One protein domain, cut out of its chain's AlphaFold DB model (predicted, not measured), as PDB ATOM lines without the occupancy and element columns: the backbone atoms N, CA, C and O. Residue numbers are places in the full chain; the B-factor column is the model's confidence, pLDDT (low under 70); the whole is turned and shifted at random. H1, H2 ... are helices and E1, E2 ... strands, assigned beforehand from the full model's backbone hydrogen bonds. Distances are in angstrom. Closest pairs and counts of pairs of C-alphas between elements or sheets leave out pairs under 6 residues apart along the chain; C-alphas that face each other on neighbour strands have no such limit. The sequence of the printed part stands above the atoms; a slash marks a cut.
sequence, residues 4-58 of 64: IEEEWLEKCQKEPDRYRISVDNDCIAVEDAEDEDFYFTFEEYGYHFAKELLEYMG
ATOM      1  N   ILE A   4       5.316 -16.515  51.044       85.00
ATOM      2  CA  ILE A   4       4.408 -17.460  50.375       85.00
ATOM      3  C   ILE A   4       4.463 -17.362  48.840       85.00
ATOM      4  O   ILE A   4       4.313 -18.366  48.152       85.00
ATOM      5  N   GLU A   5       4.702 -16.171  48.288       83.69
ATOM      6  CA  GLU A   5       4.804 -15.956  46.840       83.69
ATOM      7  C   GLU A   5       6.095 -16.581  46.290       83.69
ATOM      8  O   GLU A   5       6.077 -17.201  45.228       83.69
ATOM      9  N   GLU A   6       7.195 -16.495  47.046       84.75
ATOM     10  CA  GLU A   6       8.463 -17.165  46.727       84.75
ATOM     11  C   GLU A   6       8.300 -18.687  46.658       84.75
ATOM     12  O   GLU A   6       8.751 -19.317  45.702       84.75
ATOM     13  N   GLU A   7       7.593 -19.281  47.623       90.12
ATOM     14  CA  GLU A   7       7.313 -20.720  47.640       90.12
ATOM     15  C   GLU A   7       6.513 -21.170  46.407       90.12
ATOM     16  O   GLU A   7       6.782 -22.232  45.838       90.12
ATOM     17  N   TRP A   8       5.550 -20.363  45.957       89.44
ATOM     18  CA  TRP A   8       4.771 -20.654  44.752       89.44
ATOM     19  C   TRP A   8       5.584 -20.521  43.469       89.44
ATOM     20  O   TRP A   8       5.464 -21.369  42.582       89.44
ATOM     21  N   LEU A   9       6.458 -19.518  43.382       88.12
ATOM     22  CA  LEU A   9       7.389 -19.392  42.262       88.12
ATOM     23  C   LEU A   9       8.344 -20.587  42.197       88.12
ATOM     24  O   LEU A   9       8.563 -21.137  41.116       88.12
ATOM     25  N   GLU A  10       8.863 -21.046  43.337       91.31
ATOM     26  CA  GLU A  10       9.697 -22.248  43.384       91.31
ATOM     27  C   GLU A  10       8.952 -23.501  42.908       91.31
ATOM     28  O   GLU A  10       9.532 -24.315  42.186       91.31
ATOM     29  N   LYS A  11       7.679 -23.671  43.285       92.75
ATOM     30  CA  LYS A  11       6.848 -24.788  42.806       92.75
ATOM     31  C   LYS A  11       6.671 -24.749  41.290       92.75
ATOM     32  O   LYS A  11       6.889 -25.765  40.637       92.75
ATOM     33  N   CYS A  12       6.381 -23.577  40.724       92.38
ATOM     34  CA  CYS A  12       6.271 -23.399  39.272       92.38
ATOM     35  C   CYS A  12       7.583 -23.734  38.542       92.38
ATOM     36  O   CYS A  12       7.562 -24.275  37.442       92.38
ATOM     37  N   GLN A  13       8.739 -23.447  39.152       93.25
ATOM     38  CA  GLN A  13      10.045 -23.793  38.578       93.25
ATOM     39  C   GLN A  13      10.365 -25.290  38.673       93.25
ATOM     40  O   GLN A  13      10.974 -25.847  37.759       93.25
ATOM     41  N   LYS A  14      10.002 -25.937  39.787       96.69
ATOM     42  CA  LYS A  14      10.291 -27.356  40.050       96.69
ATOM     43  C   LYS A  14       9.336 -28.296  39.308       96.69
ATOM     44  O   LYS A  14       9.761 -29.375  38.904       96.69
ATOM     45  N   GLU A  15       8.081 -27.891  39.125       96.00
ATOM     46  CA  GLU A  15       7.001 -28.713  38.564       96.00
ATOM     47  C   GLU A  15       6.183 -27.929  37.507       96.00
ATOM     48  O   GLU A  15       4.986 -27.698  37.693       96.00
ATOM     49  N   PRO A  16       6.800 -27.511  36.382       93.94
ATOM     50  CA  PRO A  16       6.169 -26.621  35.397       93.94
ATOM     51  C   PRO A  16       4.993 -27.246  34.630       93.94
ATOM     52  O   PRO A  16       4.178 -26.520  34.067       93.94
ATOM     53  N   ASP A  17       4.897 -28.578  34.599       94.00
ATOM     54  CA  ASP A  17       3.766 -29.292  33.986       94.00
ATOM     55  C   ASP A  17       2.525 -29.311  34.895       94.00
ATOM     56  O   ASP A  17       1.416 -29.547  34.417       94.00
ATOM     57  N   ARG A  18       2.716 -29.077  36.200       94.06
ATOM     58  CA  ARG A  18       1.657 -29.084  37.212       94.06
ATOM     59  C   ARG A  18       1.210 -27.673  37.559       94.06
ATOM     60  O   ARG A  18       0.022 -27.389  37.510       94.06
ATOM     61  N   TYR A  19       2.151 -26.801  37.910       94.69
ATOM     62  CA  TYR A  19       1.838 -25.442  38.337       94.69
ATOM     63  C   TYR A  19       2.127 -24.460  37.213       94.69
ATOM     64  O   TYR A  19       3.282 -24.272  36.819       94.69
ATOM     65  N   ARG A  20       1.078 -23.807  36.713       92.25
ATOM     66  CA  ARG A  20       1.194 -22.833  35.629       92.25
ATOM     67  C   ARG A  20       0.991 -21.425  36.158       92.25
ATOM     68  O   ARG A  20       0.029 -21.160  36.869       92.25
ATOM     69  N   ILE A  21       1.863 -20.509  35.746       90.69
ATOM     70  CA  ILE A  21       1.633 -19.077  35.942       90.69
ATOM     71  C   ILE A  21       0.711 -18.592  34.823       90.69
ATOM     72  O   ILE A  21       1.076 -18.638  33.645       90.69
ATOM     73  N   SER A  22      -0.468 -18.117  35.201       87.44
ATOM     74  CA  SER A  22      -1.391 -17.411  34.319       87.44
ATOM     75  C   SER A  22      -1.256 -15.909  34.552       87.44
ATOM     76  O   SER A  22      -1.206 -15.439  35.690       87.44
ATOM     77  N   VAL A  23      -1.163 -15.160  33.455       83.31
ATOM     78  CA  VAL A  23      -1.046 -13.699  33.455       83.31
ATOM     79  C   VAL A  23      -2.289 -13.138  32.777       83.31
ATOM     80  O   VAL A  23      -2.490 -13.365  31.583       83.31
ATOM     81  N   ASP A  24      -3.104 -12.423  33.541       76.75
ATOM     82  CA  ASP A  24      -4.202 -11.592  33.055       76.75
ATOM     83  C   ASP A  24      -3.799 -10.108  33.135       76.75
ATOM     84  O   ASP A  24      -2.740  -9.746  33.655       76.75
ATOM     85  N   ASN A  25      -4.623  -9.233  32.575       70.75
ATOM     86  CA  ASN A  25      -4.386  -7.797  32.483       70.75
ATOM     87  C   ASN A  25      -4.145  -7.099  33.836       70.75
ATOM     88  O   ASN A  25      -3.432  -6.095  33.868       70.75
ATOM     89  N   ASP A  26      -4.722  -7.601  34.926       72.50
ATOM     90  CA  ASP A  26      -4.649  -7.022  36.268       72.50
ATOM     91  C   ASP A  26      -4.191  -8.018  37.347       72.50
ATOM     92  O   ASP A  26      -4.017  -7.642  38.509       72.50
ATOM     93  N   CYS A  27      -3.947  -9.272  36.968       80.19
ATOM     94  CA  CYS A  27      -3.755 -10.376  37.893       80.19
ATOM     95  C   CYS A  27      -2.664 -11.325  37.391       80.19
ATOM     96  O   CYS A  27      -2.623 -11.700  36.222       80.19
ATOM     97  N   ILE A  28      -1.788 -11.756  38.298       85.62
ATOM     98  CA  ILE A  28      -0.937 -12.927  38.078       85.62
ATOM     99  C   ILE A  28      -1.369 -13.967  39.098       85.62
ATOM    100  O   ILE A  28      -1.524 -13.655  40.282       85.62
ATOM    101  N   ALA A  29      -1.559 -15.199  38.642       88.38
ATOM    102  CA  ALA A  29      -1.974 -16.301  39.491       88.38
ATOM    103  C   ALA A  29      -1.249 -17.598  39.129       88.38
ATOM    104  O   ALA A  29      -0.713 -17.748  38.031       88.38
ATOM    105  N   VAL A  30      -1.249 -18.534  40.072       90.75
ATOM    106  CA  VAL A  30      -0.831 -19.920  39.868       90.75
ATOM    107  C   VAL A  30      -2.067 -20.809  39.810       90.75
ATOM    108  O   VAL A  30      -2.883 -20.780  40.730       90.75
ATOM    109  N   GLU A  31      -2.156 -21.601  38.748       93.25
ATOM    110  CA  GLU A  31      -3.123 -22.683  38.537       93.25
ATOM    111  C   GLU A  31      -2.448 -24.035  38.820       93.25
ATOM    112  O   GLU A  31      -1.276 -24.213  38.474       93.25
ATOM    113  N   ASP A  32      -3.171 -24.991  39.415       92.62
ATOM    114  CA  ASP A  32      -2.750 -26.401  39.493       92.62
ATOM    115  C   ASP A  32      -3.496 -27.209  38.419       92.62
ATOM    116  O   ASP A  32      -4.722 -27.228  38.370       92.62
ATOM    117  N   ALA A  33      -2.760 -27.893  37.546       87.69
ATOM    118  CA  ALA A  33      -3.324 -28.716  36.481       87.69
ATOM    119  C   ALA A  33      -4.073 -29.961  36.997       87.69
ATOM    120  O   ALA A  33      -4.850 -30.557  36.251       87.69
ATOM    121  N   GLU A  34      -3.825 -30.381  38.240       90.00
ATOM    122  CA  GLU A  34      -4.500 -31.519  38.875       90.00
ATOM    123  C   GLU A  34      -5.759 -31.115  39.661       90.00
ATOM    124  O   GLU A  34      -6.574 -31.985  39.976       90.00
ATOM    125  N   ASP A  35      -5.924 -29.827  39.980       89.56
ATOM    126  CA  ASP A  35      -7.033 -29.294  40.777       89.56
ATOM    127  C   ASP A  35      -7.613 -28.040  40.107       89.56
ATOM    128  O   ASP A  35      -7.106 -26.931  40.272       89.56
ATOM    129  N   GLU A  36      -8.695 -28.225  39.344       80.62
ATOM    130  CA  GLU A  36      -9.334 -27.165  38.547       80.62
ATOM    131  C   GLU A  36      -9.855 -25.984  39.388       80.62
ATOM    132  O   GLU A  36     -10.035 -24.888  38.853       80.62
ATOM    133  N   ASP A  37     -10.075 -26.181  40.692       85.50
ATOM    134  CA  ASP A  37     -10.563 -25.145  41.607       85.50
ATOM    135  C   ASP A  37      -9.417 -24.394  42.319       85.50
ATOM    136  O   ASP A  37      -9.663 -23.437  43.066       85.50
ATOM    137  N   PHE A  38      -8.156 -24.790  42.107       86.19
ATOM    138  CA  PHE A  38      -7.009 -24.177  42.766       86.19
ATOM    139  C   PHE A  38      -6.502 -22.928  42.030       86.19
ATOM    140  O   PHE A  38      -5.971 -23.008  40.922       86.19
ATOM    141  N   TYR A  39      -6.566 -21.777  42.712       84.44
ATOM    142  CA  TYR A  39      -5.969 -20.516  42.262       84.44
ATOM    143  C   TYR A  39      -5.242 -19.808  43.410       84.44
ATOM    144  O   TYR A  39      -5.854 -19.437  44.415       84.44
ATOM    145  N   PHE A  40      -3.941 -19.563  43.245       87.75
ATOM    146  CA  PHE A  40      -3.178 -18.664  44.115       87.75
ATOM    147  C   PHE A  40      -2.888 -17.358  43.381       87.75
ATOM    148  O   PHE A  40      -2.076 -17.328  42.461       87.75
ATOM    149  N   THR A  41      -3.537 -16.272  43.790       86.75
ATOM    150  CA  THR A  41      -3.293 -14.935  43.240       86.75
ATOM    151  C   THR A  41      -2.153 -14.259  43.984       86.75
ATOM    152  O   THR A  41      -2.154 -14.199  45.214       86.75
ATOM    153  N   PHE A  42      -1.203 -13.710  43.237       82.31
ATOM    154  CA  PHE A  42      -0.192 -12.849  43.826       82.31
ATOM    155  C   PHE A  42      -0.809 -11.501  44.203       82.31
ATOM    156  O   PHE A  42      -1.519 -10.893  43.405       82.31
ATOM    157  N   GLU A  43      -0.519 -11.006  45.404       74.31
ATOM    158  CA  GLU A  43      -1.182  -9.800  45.915       74.31
ATOM    159  C   GLU A  43      -0.617  -8.516  45.316       74.31
ATOM    160  O   GLU A  43      -1.327  -7.523  45.223       74.31
ATOM    161  N   GLU A  44       0.657  -8.505  44.928       70.00
ATOM    162  CA  GLU A  44       1.317  -7.304  44.397       70.00
ATOM    163  C   GLU A  44       2.019  -7.562  43.055       70.00
ATOM    164  O   GLU A  44       2.459  -6.645  42.367       70.00
ATOM    165  N   TYR A  45       2.119  -8.819  42.629       71.50
ATOM    166  CA  TYR A  45       3.064  -9.177  41.577       71.50
ATOM    167  C   TYR A  45       2.638  -8.721  40.180       71.50
ATOM    168  O   TYR A  45       3.506  -8.420  39.373       71.50
ATOM    169  N   GLY A  46       1.337  -8.600  39.888       70.25
ATOM    170  CA  GLY A  46       0.853  -8.200  38.558       70.25
ATOM    171  C   GLY A  46       1.376  -6.839  38.097       70.25
ATOM    172  O   GLY A  46       2.057  -6.724  37.076       70.25
ATOM    173  N   TYR A  47       1.113  -5.802  38.888       76.00
ATOM    174  CA  TYR A  47       1.518  -4.428  38.580       76.00
ATOM    175  C   TYR A  47       3.019  -4.199  38.780       76.00
ATOM    176  O   TYR A  47       3.623  -3.448  38.013       76.00
ATOM    177  N   HIS A  48       3.642  -4.868  39.754       81.75
ATOM    178  CA  HIS A  48       5.095  -4.818  39.924       81.75
ATOM    179  C   HIS A  48       5.834  -5.479  38.750       81.75
ATOM    180  O   HIS A  48       6.750  -4.868  38.206       81.75
ATOM    181  N   PHE A  49       5.392  -6.653  38.291       78.62
ATOM    182  CA  PHE A  49       5.952  -7.331  37.118       78.62
ATOM    183  C   PHE A  49       5.792  -6.495  35.848       78.62
ATOM    184  O   PHE A  49       6.753  -6.313  35.102       78.62
ATOM    185  N   ALA A  50       4.598  -5.940  35.611       80.00
ATOM    186  CA  ALA A  50       4.360  -5.069  34.463       80.00
ATOM    187  C   ALA A  50       5.269  -3.831  34.497       80.00
ATOM    188  O   ALA A  50       5.865  -3.475  33.479       80.00
ATOM    189  N   LYS A  51       5.426  -3.204  35.671       87.31
ATOM    190  CA  LYS A  51       6.339  -2.073  35.859       87.31
ATOM    191  C   LYS A  51       7.792  -2.469  35.582       87.31
ATOM    192  O   LYS A  51       8.432  -1.818  34.761       87.31
ATOM    193  N   GLU A  52       8.291  -3.538  36.202       86.69
ATOM    194  CA  GLU A  52       9.671  -4.011  36.024       86.69
ATOM    195  C   GLU A  52       9.971  -4.386  34.567       86.69
ATOM    196  O   GLU A  52      11.030  -4.037  34.042       86.69
ATOM    197  N   LEU A  53       9.028  -5.037  33.877       83.31
ATOM    198  CA  LEU A  53       9.152  -5.372  32.458       83.31
ATOM    199  C   LEU A  53       9.261  -4.115  31.584       83.31
ATOM    200  O   LEU A  53      10.124  -4.038  30.709       83.31
ATOM    201  N   LEU A  54       8.401  -3.123  31.815       86.56
ATOM    202  CA  LEU A  54       8.412  -1.874  31.054       86.56
ATOM    203  C   LEU A  54       9.677  -1.045  31.336       86.56
ATOM    204  O   LEU A  54      10.267  -0.493  30.406       86.56
ATOM    205  N   GLU A  55      10.138  -0.996  32.587       93.81
ATOM    206  CA  GLU A  55      11.406  -0.352  32.956       93.81
ATOM    207  C   GLU A  55      12.608  -1.059  32.315       93.81
ATOM    208  O   GLU A  55      13.492  -0.394  31.773       93.81
ATOM    209  N   TYR A  56      12.620  -2.397  32.289       90.88
ATOM    210  CA  TYR A  56      13.641  -3.187  31.592       90.88
ATOM    211  C   TYR A  56      13.698  -2.868  30.087       90.88
ATOM    212  O   TYR A  56      14.778  -2.841  29.493       90.88
ATOM    213  N   MET A  57      12.553  -2.562  29.471       92.25
ATOM    214  CA  MET A  57      12.459  -2.120  28.074       92.25
ATOM    215  C   MET A  57      12.844  -0.642  27.857       92.25
ATOM    216  O   MET A  57      12.873  -0.183  26.714       92.25
ATOM    217  N   GLY A  58      13.159   0.105  28.920       96.19
ATOM    218  CA  GLY A  58      13.561   1.513  28.867       96.19
ATOM    219  C   GLY A  58      12.401   2.512  28.899       96.19
ATOM    220  O   GLY A  58      12.597   3.684  28.570       96.19
TER     221      GLY A  58
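AT A GLANCE: This is residues 4 to 58 of the 64 residues of an uncharacterized protein of Christensenella hongkongensis (UniProt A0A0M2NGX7). A small sheet of three strands is covered on one face by a helix, H1, running slantwise over it, while a second helix, H2, begins near one end of the sheet and sticks out with residues 51 to 58, of which 51 to 56 belong to H2. This free stretch adds to the length of an otherwise shorter body. The printed part has 55 residues with two named helices and three named strands, in the order H1, E1, E2, E3, H2; the sheet's order is E1, E2, E3, all antiparallel, and the class is mixed, helices and strands. The whole is only just compact, close to loose, with a radius of gyration of the C-alphas of 12.0 A, and elongated, spanning 38 by 21 by 19 A.

IN THESE COORDINATES: H1 holds residues 4 to 14 and is 15.5 A long from first to last C-alpha, beginning at C-alpha 4 at (4.408, -17.460, 50.375). E1 is residues 19 to 23, 13.0 A. E2 is residues 28 to 32, 13.7 A. E3, the longest strand, is residues 35 to 41, 15.0 A, and ends at C-alpha 41 at (-3.293, -14.935, 43.240). H2, the longest helix by residues, is residues 45 to 56, 15.7 A, and ends at C-alpha 56 at (13.641, -3.187, 31.592).

HOW THE PARTS SIT: E1, E2 and E3 form a meander, each strand the antiparallel neighbour of the one before; E1 and E3 are its edge strands. The hairpin of E1 and E2 has directions 151 degrees apart, with N 22 and O 29 at 2.9 A and N 31 and O 20 at 2.9 A, within hydrogen-bond range. The hairpin of E2 and E3 has directions 154 degrees apart, with N 30 and O 40 at 2.8 A. H1 is on the sheet, giving two layers, a helix on one face of a sheet. Its height over the sheet is 9.5 A, and it lies over E1 and E2. On the local plane its line and that of E1 stand at 56 degrees, slantwise to the strands. The closest C-alphas of H1 and E1 are those of Cys 12 and Tyr 19, 5.0 A apart. H2 only grazes the sheet, with residues 45 to 49; the closest C-alphas of H2 and E2 are those of Gly 46 and Ile 28, 5.1 A apart. H1 and H2 are apart. In H1 and H2 every O i to N i+4 pair is within hydrogen-bond range.

THE WHOLE: The two C-alphas farthest apart are those of Glu 34 and Gly 58, 39.0 A. Without residues 51 to 58, the body of 47 residues spans 27 by 20 by 15 A. The printed part has no cut, and its four links between elements are tight. The mean pLDDT of the printed part is 86.3, and no printed residue is under 70.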